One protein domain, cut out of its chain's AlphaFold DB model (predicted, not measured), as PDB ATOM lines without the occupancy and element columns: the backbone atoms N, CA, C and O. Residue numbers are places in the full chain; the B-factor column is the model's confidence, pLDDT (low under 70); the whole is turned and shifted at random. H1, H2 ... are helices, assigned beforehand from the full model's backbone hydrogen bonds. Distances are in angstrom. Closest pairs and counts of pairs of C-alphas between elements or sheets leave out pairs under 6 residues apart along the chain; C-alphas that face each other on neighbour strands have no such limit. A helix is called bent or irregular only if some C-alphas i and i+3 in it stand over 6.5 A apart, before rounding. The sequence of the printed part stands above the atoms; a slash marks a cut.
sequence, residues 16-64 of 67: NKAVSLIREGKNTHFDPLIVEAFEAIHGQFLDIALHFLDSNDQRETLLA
ATOM      1  N   ASN A  16     -16.137 124.506 -41.018       97.38
ATOM      2  CA  ASN A  16     -16.874 123.248 -41.109       97.38
ATOM      3  C   ASN A  16     -16.024 122.071 -40.619       97.38
ATOM      4  O   ASN A  16     -16.493 121.257 -39.820       97.38
ATOM      5  N   LYS A  17     -14.739 122.024 -40.993       97.19
ATOM      6  CA  LYS A  17     -13.823 120.989 -40.511       97.19
ATOM      7  C   LYS A  17     -13.590 121.072 -39.003       97.19
ATOM      8  O   LYS A  17     -13.595 120.045 -38.324       97.19
ATOM      9  N   ALA A  18     -13.417 122.275 -38.460       97.31
ATOM     10  CA  ALA A  18     -13.260 122.474 -37.022       97.31
ATOM     11  C   ALA A  18     -14.509 122.036 -36.236       97.31
ATOM     12  O   ALA A  18     -14.370 121.382 -35.202       97.31
ATOM     13  N   VAL A  19     -15.713 122.340 -36.737       97.56
ATOM     14  CA  VAL A  19     -16.986 121.893 -36.146       97.56
ATOM     15  C   VAL A  19     -17.080 120.366 -36.143       97.56
ATOM     16  O   VAL A  19     -17.369 119.786 -35.097       97.56
ATOM     17  N   SER A  20     -16.771 119.709 -37.265       97.69
ATOM     18  CA  SER A  20     -16.775 118.242 -37.361       97.69
ATOM     19  C   SER A  20     -15.804 117.594 -36.372       97.69
ATOM     20  O   SER A  20     -16.194 116.680 -35.653       97.69
ATOM     21  N   LEU A  21     -14.580 118.117 -36.240       97.31
ATOM     22  CA  LEU A  21     -13.601 117.614 -35.266       97.31
ATOM     23  C   LEU A  21     -14.075 117.777 -33.811       97.31
ATOM     24  O   LEU A  21     -13.846 116.899 -32.979       97.31
ATOM     25  N   ILE A  22     -14.738 118.891 -33.483       97.94
ATOM     26  CA  ILE A  22     -15.310 119.104 -32.144       97.94
ATOM     27  C   ILE A  22     -16.454 118.115 -31.887       97.94
ATOM     28  O   ILE A  22     -16.513 117.516 -30.812       97.94
ATOM     29  N   ARG A  23     -17.319 117.892 -32.883       97.81
ATOM     30  CA  ARG A  23     -18.411 116.910 -32.822       97.81
ATOM     31  C   ARG A  23     -17.893 115.485 -32.635       97.81
ATOM     32  O   ARG A  23     -18.405 114.765 -31.783       97.81
ATOM     33  N   GLU A  24     -16.862 115.086 -33.374       97.88
ATOM     34  CA  GLU A  24     -16.194 113.783 -33.228       97.88
ATOM     35  C   GLU A  24     -15.601 113.593 -31.820       97.88
ATOM     36  O   GLU A  24     -15.580 112.483 -31.290       97.88
ATOM     37  N   GLY A  25     -15.168 114.681 -31.176       97.69
ATOM     38  CA  GLY A  25     -14.661 114.682 -29.802       97.69
ATOM     39  C   GLY A  25     -15.732 114.587 -28.703       97.69
ATOM     40  O   GLY A  25     -15.373 114.528 -27.520       97.69
ATOM     41  N   LYS A  26     -17.030 114.570 -29.041       98.19
ATOM     42  CA  LYS A  26     -18.137 114.464 -28.075       98.19
ATOM     43  C   LYS A  26     -18.034 113.170 -27.262       98.19
ATOM     44  O   LYS A  26     -17.807 112.100 -27.820       98.19
ATOM     45  N   ASN A  27     -18.249 113.249 -25.948       96.69
ATOM     46  CA  ASN A  27     -18.101 112.143 -24.981       96.69
ATOM     47  C   ASN A  27     -16.658 111.651 -24.751       96.69
ATOM     48  O   ASN A  27     -16.466 110.750 -23.939       96.69
ATOM     49  N   THR A  28     -15.648 112.196 -25.438       97.00
ATOM     50  CA  THR A  28     -14.241 111.812 -25.232       97.00
ATOM     51  C   THR A  28     -13.425 112.993 -24.728       97.00
ATOM     52  O   THR A  28     -13.048 113.043 -23.562       97.00
ATOM     53  N   HIS A  29     -13.183 113.964 -25.600       97.12
ATOM     54  CA  HIS A  29     -12.416 115.170 -25.309       97.12
ATOM     55  C   HIS A  29     -13.299 116.289 -24.762       97.12
ATOM     56  O   HIS A  29     -12.813 117.157 -24.038       97.12
ATOM     57  N   PHE A  30     -14.587 116.273 -25.111       97.94
ATOM     58  CA  PHE A  30     -15.538 117.316 -24.756       97.94
ATOM     59  C   PHE A  30     -16.768 116.744 -24.056       97.94
ATOM     60  O   PHE A  30     -17.278 115.677 -24.416       97.94
ATOM     61  N   ASP A  31     -17.263 117.507 -23.084       98.44
ATOM     62  CA  ASP A  31     -18.550 117.259 -22.447       98.44
ATOM     63  C   ASP A  31     -19.676 117.324 -23.503       98.44
ATOM     64  O   ASP A  31     -19.753 118.306 -24.253       98.44
ATOM     65  N   PRO A  32     -20.556 116.309 -23.581       98.38
ATOM     66  CA  PRO A  32     -21.675 116.271 -24.516       98.38
ATOM     67  C   PRO A  32     -22.569 117.510 -24.516       98.38
ATOM     68  O   PRO A  32     -22.950 117.963 -25.595       98.38
ATOM     69  N   LEU A  33     -22.865 118.073 -23.341       98.38
ATOM     70  CA  LEU A  33     -23.726 119.250 -23.208       98.38
ATOM     71  C   LEU A  33     -23.047 120.502 -23.764       98.38
ATOM     72  O   LEU A  33     -23.699 121.366 -24.347       98.38
ATOM     73  N   ILE A  34     -21.725 120.590 -23.624       98.25
ATOM     74  CA  ILE A  34     -20.946 121.699 -24.176       98.25
ATOM     75  C   ILE A  34     -20.877 121.603 -25.699       98.25
ATOM     76  O   ILE A  34     -20.997 122.624 -26.372       98.25
ATOM     77  N   VAL A  35     -20.730 120.395 -26.254       98.38
ATOM     78  CA  VAL A  35     -20.776 120.199 -27.711       98.38
ATOM     79  C   VAL A  35     -22.151 120.567 -28.267       98.38
ATOM     80  O   VAL A  35     -22.219 121.265 -29.270       98.38
ATOM     81  N   GLU A  36     -23.240 120.179 -27.602       98.31
ATOM     82  CA  GLU A  36     -24.603 120.557 -28.010       98.31
ATOM     83  C   GLU A  36     -24.826 122.074 -27.959       98.31
ATOM     84  O   GLU A  36     -25.357 122.658 -28.905       98.31
ATOM     85  N   ALA A  37     -24.366 122.736 -26.894       98.50
ATOM     86  CA  ALA A  37     -24.425 124.191 -26.795       98.50
ATOM     87  C   ALA A  37     -23.600 124.868 -27.902       98.50
ATOM     88  O   ALA A  37     -24.067 125.828 -28.511       98.50
ATOM     89  N   PHE A  38     -22.403 124.353 -28.195       98.38
ATOM     90  CA  PHE A  38     -21.557 124.831 -29.288       98.38
ATOM     91  C   PHE A  38     -22.236 124.652 -30.653       98.38
ATOM     92  O   PHE A  38     -22.248 125.588 -31.448       98.38
ATOM     93  N   GLU A  39     -22.858 123.503 -30.920       97.62
ATOM     94  CA  GLU A  39     -23.607 123.245 -32.157       97.62
ATOM     95  C   GLU A  39     -24.812 124.174 -32.342       97.62
ATOM     96  O   GLU A  39     -25.178 124.492 -33.468       97.62
ATOM     97  N   ALA A  40     -25.417 124.667 -31.265       98.44
ATOM     98  CA  ALA A  40     -26.488 125.652 -31.382       98.44
ATOM     99  C   ALA A  40     -25.979 127.047 -31.802       98.44
ATOM    100  O   ALA A  40     -26.756 127.852 -32.316       98.44
ATOM    101  N   ILE A  41     -24.693 127.356 -31.580       98.31
ATOM    102  CA  ILE A  41     -24.143 128.714 -31.742       98.31
ATOM    103  C   ILE A  41     -22.898 128.803 -32.631       98.31
ATOM    104  O   ILE A  41     -22.362 129.896 -32.797       98.31
ATOM    105  N   HIS A  42     -22.421 127.711 -33.235       97.88
ATOM    106  CA  HIS A  42     -21.169 127.725 -34.007       97.88
ATOM    107  C   HIS A  42     -21.209 128.694 -35.203       97.88
ATOM    108  O   HIS A  42     -20.159 129.168 -35.630       97.88
ATOM    109  N   GLY A  43     -22.389 129.035 -35.732       97.88
ATOM    110  CA  GLY A  43     -22.535 130.104 -36.729       97.88
ATOM    111  C   GLY A  43     -22.054 131.465 -36.210       97.88
ATOM    112  O   GLY A  43     -21.316 132.159 -36.896       97.88
ATOM    113  N   GLN A  44     -22.334 131.791 -34.946       98.56
ATOM    114  CA  GLN A  44     -21.837 133.023 -34.320       98.56
ATOM    115  C   GLN A  44     -20.310 132.997 -34.158       98.56
ATOM    116  O   GLN A  44     -19.652 134.028 -34.251       98.56
ATOM    117  N   PHE A  45     -19.722 131.815 -33.951       98.12
ATOM    118  CA  PHE A  45     -18.265 131.660 -33.919       98.12
ATOM    119  C   PHE A  45     -17.643 131.933 -35.292       98.12
ATOM    120  O   PHE A  45     -16.563 132.516 -35.347       98.12
ATOM    121  N   LEU A  46     -18.321 131.551 -36.381       97.50
ATOM    122  CA  LEU A  46     -17.896 131.893 -37.739       97.50
ATOM    123  C   LEU A  46     -17.945 133.406 -37.961       97.50
ATOM    124  O   LEU A  46     -16.968 133.968 -38.443       97.50
ATOM    125  N   ASP A  47     -19.034 134.066 -37.563       98.00
ATOM    126  CA  ASP A  47     -19.177 135.521 -37.698       98.00
ATOM    127  C   ASP A  47     -18.074 136.270 -36.941       98.00
ATOM    128  O   ASP A  47     -17.440 137.177 -37.484       98.00
ATOM    129  N   ILE A  48     -17.798 135.850 -35.700       97.81
ATOM    130  CA  ILE A  48     -16.701 136.389 -34.890       97.81
ATOM    131  C   ILE A  48     -15.369 136.161 -35.602       97.81
ATOM    132  O   ILE A  48     -14.601 137.105 -35.778       97.81
ATOM    133  N   ALA A  49     -15.092 134.935 -36.048       96.62
ATOM    134  CA  ALA A  49     -13.848 134.625 -36.736       96.62
ATOM    135  C   ALA A  49     -13.673 135.496 -37.989       96.62
ATOM    136  O   ALA A  49     -12.628 136.121 -38.123       96.62
ATOM    137  N   LEU A  50     -14.703 135.622 -38.835       96.25
ATOM    138  CA  LEU A  50     -14.712 136.454 -40.046       96.25
ATOM    139  C   LEU A  50     -14.485 137.945 -39.770       96.25
ATOM    140  O   LEU A  50     -13.903 138.631 -40.615       96.25
ATOM    141  N   HIS A  51     -14.967 138.448 -38.632       96.62
ATOM    142  CA  HIS A  51     -14.788 139.841 -38.225       96.62
ATOM    143  C   HIS A  51     -13.339 140.158 -37.838       96.62
ATOM    144  O   HIS A  51     -12.869 141.264 -38.094       96.62
ATOM    145  N   PHE A  52     -12.629 139.191 -37.252       95.50
ATOM    146  CA  PHE A  52     -11.270 139.362 -36.727       95.50
ATOM    147  C   PHE A  52     -10.171 138.758 -37.617       95.50
ATOM    148  O   PHE A  52      -9.050 138.572 -37.155       95.50
ATOM    149  N   LEU A  53     -10.463 138.441 -38.882       91.81
ATOM    150  CA  LEU A  53      -9.442 137.980 -39.825       91.81
ATOM    151  C   LEU A  53      -8.484 139.108 -40.222       91.81
ATOM    152  O   LEU A  53      -8.913 140.222 -40.523       91.81
ATOM    153  N   ASP A  54      -7.203 138.771 -40.341       88.31
ATOM    154  CA  ASP A  54      -6.142 139.691 -40.756       88.31
ATOM    155  C   ASP A  54      -5.952 139.731 -42.283       88.31
ATOM    156  O   ASP A  54      -5.368 140.677 -42.814       88.31
ATOM    157  N   SER A  55      -6.402 138.700 -43.017       91.69
ATOM    158  CA  SER A  55      -6.198 138.610 -44.471       91.69
ATOM    159  C   SER A  55      -7.313 137.887 -45.236       91.69
ATOM    160  O   SER A  55      -8.085 137.100 -44.685       91.69
ATOM    161  N   ASN A  56      -7.372 138.132 -46.551       91.31
ATOM    162  CA  ASN A  56      -8.300 137.439 -47.450       91.31
ATOM    163  C   ASN A  56      -7.995 135.939 -47.563       91.31
ATOM    164  O   ASN A  56      -8.928 135.144 -47.543       91.31
ATOM    165  N   ASP A  57      -6.723 135.537 -47.566       91.31
ATOM    166  CA  ASP A  57      -6.332 134.120 -47.585       91.31
ATOM    167  C   ASP A  57      -6.903 133.351 -46.379       91.31
ATOM    168  O   ASP A  57      -7.330 132.199 -46.493       91.31
ATOM    169  N   GLN A  58      -6.942 133.990 -45.199       92.75
ATOM    170  CA  GLN A  58      -7.565 133.397 -44.015       92.75
ATOM    171  C   GLN A  58      -9.081 133.256 -44.194       92.75
ATOM    172  O   GLN A  58      -9.650 132.258 -43.755       92.75
ATOM    173  N   ARG A  59      -9.731 134.217 -44.865       94.81
ATOM    174  CA  ARG A  59     -11.172 134.167 -45.161       94.81
ATOM    175  C   ARG A  59     -11.497 133.012 -46.094       94.81
ATOM    176  O   ARG A  59     -12.421 132.260 -45.805       94.81
ATOM    177  N   GLU A  60     -10.737 132.858 -47.172       94.75
ATOM    178  CA  GLU A  60     -10.909 131.754 -48.119       94.75
ATOM    179  C   GLU A  60     -10.713 130.401 -47.434       94.75
ATOM    180  O   GLU A  60     -11.546 129.514 -47.581       94.75
ATOM    181  N   THR A  61      -9.674 130.271 -46.604       95.00
ATOM    182  CA  THR A  61      -9.432 129.042 -45.830       95.00
ATOM    183  C   THR A  61     -10.595 128.727 -44.888       95.00
ATOM    184  O   THR A  61     -11.042 127.586 -44.802       95.00
ATOM    185  N   LEU A  62     -11.100 129.735 -44.171       95.88
ATOM    186  CA  LEU A  62     -12.153 129.555 -43.174       95.88
ATOM    187  C   LEU A  62     -13.495 129.152 -43.805       95.88
ATOM    188  O   LEU A  62     -14.233 128.370 -43.201       95.88
ATOM    189  N   LEU A  63     -13.784 129.679 -44.999       96.06
ATOM    190  CA  LEU A  63     -15.005 129.437 -45.775       96.06
ATOM    191  C   LEU A  63     -14.897 128.257 -46.750       96.06
ATOM    192  O   LEU A  63     -15.850 127.999 -47.479       96.06
ATOM    193  N   ALA A  64     -13.762 127.560 -46.796       94.12
ATOM    194  CA  ALA A  64     -13.595 126.416 -47.677       94.12
ATOM    195  C   ALA A  64     -14.564 125.285 -47.292       94.12
ATOM    196  O   ALA A  64     -14.536 124.779 -46.163       94.12
TER     197      ALA A  64
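What this domain is: This is residues 16 to 64 of the 67 residues of the protein "Two-component system response regulator" of Methyloglobulus sp (UniProt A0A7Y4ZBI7). What shape does the backbone make? It is a loose, elongated loop: H1 lies on one long side, the bent helix H2 runs the length of the other, and H3 folds back at the far end toward H1, bringing the last printed residue near the first. H1 and H3 each run back alongside one arm of H2, H1 beside H2a and H3 beside H2b, with few contacts between the parts. What is it made of, and how large is it? The printed part has 49 residues with three named helices, in the order H1, H2, H3, and no named strand, and its class is all helix. It is loose, with a radius of gyration of the C-alphas of 12.3 A, and its C-alphas span 35 by 16 by 13 A, a rod in outline.

How they stand to each other: What stands beside the first helix? H1, residues 16 to 24, and H2a, residues 32 to 40, form a helical hairpin and run opposite ways at a shallow tilt of 23 degrees. They only just touch, with 3 pairs of C-alphas within 8 A; the closest C-alphas are those of Arg 23 and Val 35, 6.5 A apart. Does the second helix run straight? H2, residues 32 to 51, was assigned as one helix by its hydrogen bonds, but it is bent: C-alphas 40 and 43 are 8.0 A apart. Its arms, H2a and H2b, residues 43 to 51, stand at a steep tilt of 63 degrees. Where does the last helix stand? H3, residues 56 to 62, is close to H2b but not clearly touching it, with the closest C-alphas, those of Leu 50 and Arg 59, 6.6 A apart; they run opposite ways at a shallow tilt of 17 degrees. H1 and H3 are only just apart, at 8.1 A, while H1 is apart from H2b and H2a from H3. Are the helices' backbones well formed? In H1, H2a, H2b and H3 every O i to N i+4 pair is within hydrogen-bond range.

Where its parts are: Where does the first helix lie? H1 begins at C-alpha 16, at (-16.874, 123.248, -41.109), and measures 12.3 A from first to last C-alpha. Where do the later ones lie? H2a begins at C-alpha 32, at (-21.675, 116.271, -24.516), and measures 12.6 A; H2b measures 12.5 A. H3 measures 9.8 A and ends at C-alpha 62, at (-12.153, 129.555, -43.174).

The domain as a whole: How far do the atoms reach? The two C-alphas farthest apart are those of Asn 27 and Asn 56, 35.2 A, while the first and last printed C-alphas, of Asn 16 and Ala 64, are 8.0 A apart. How are the helices joined? The link from H1 to H2, 7 residues, is short, and the link from H2 to H3, 4 residues, is tight; the printed part has no cut. How confident is the model? The mean pLDDT of the printed part is 96.6, and no printed residue is under 70.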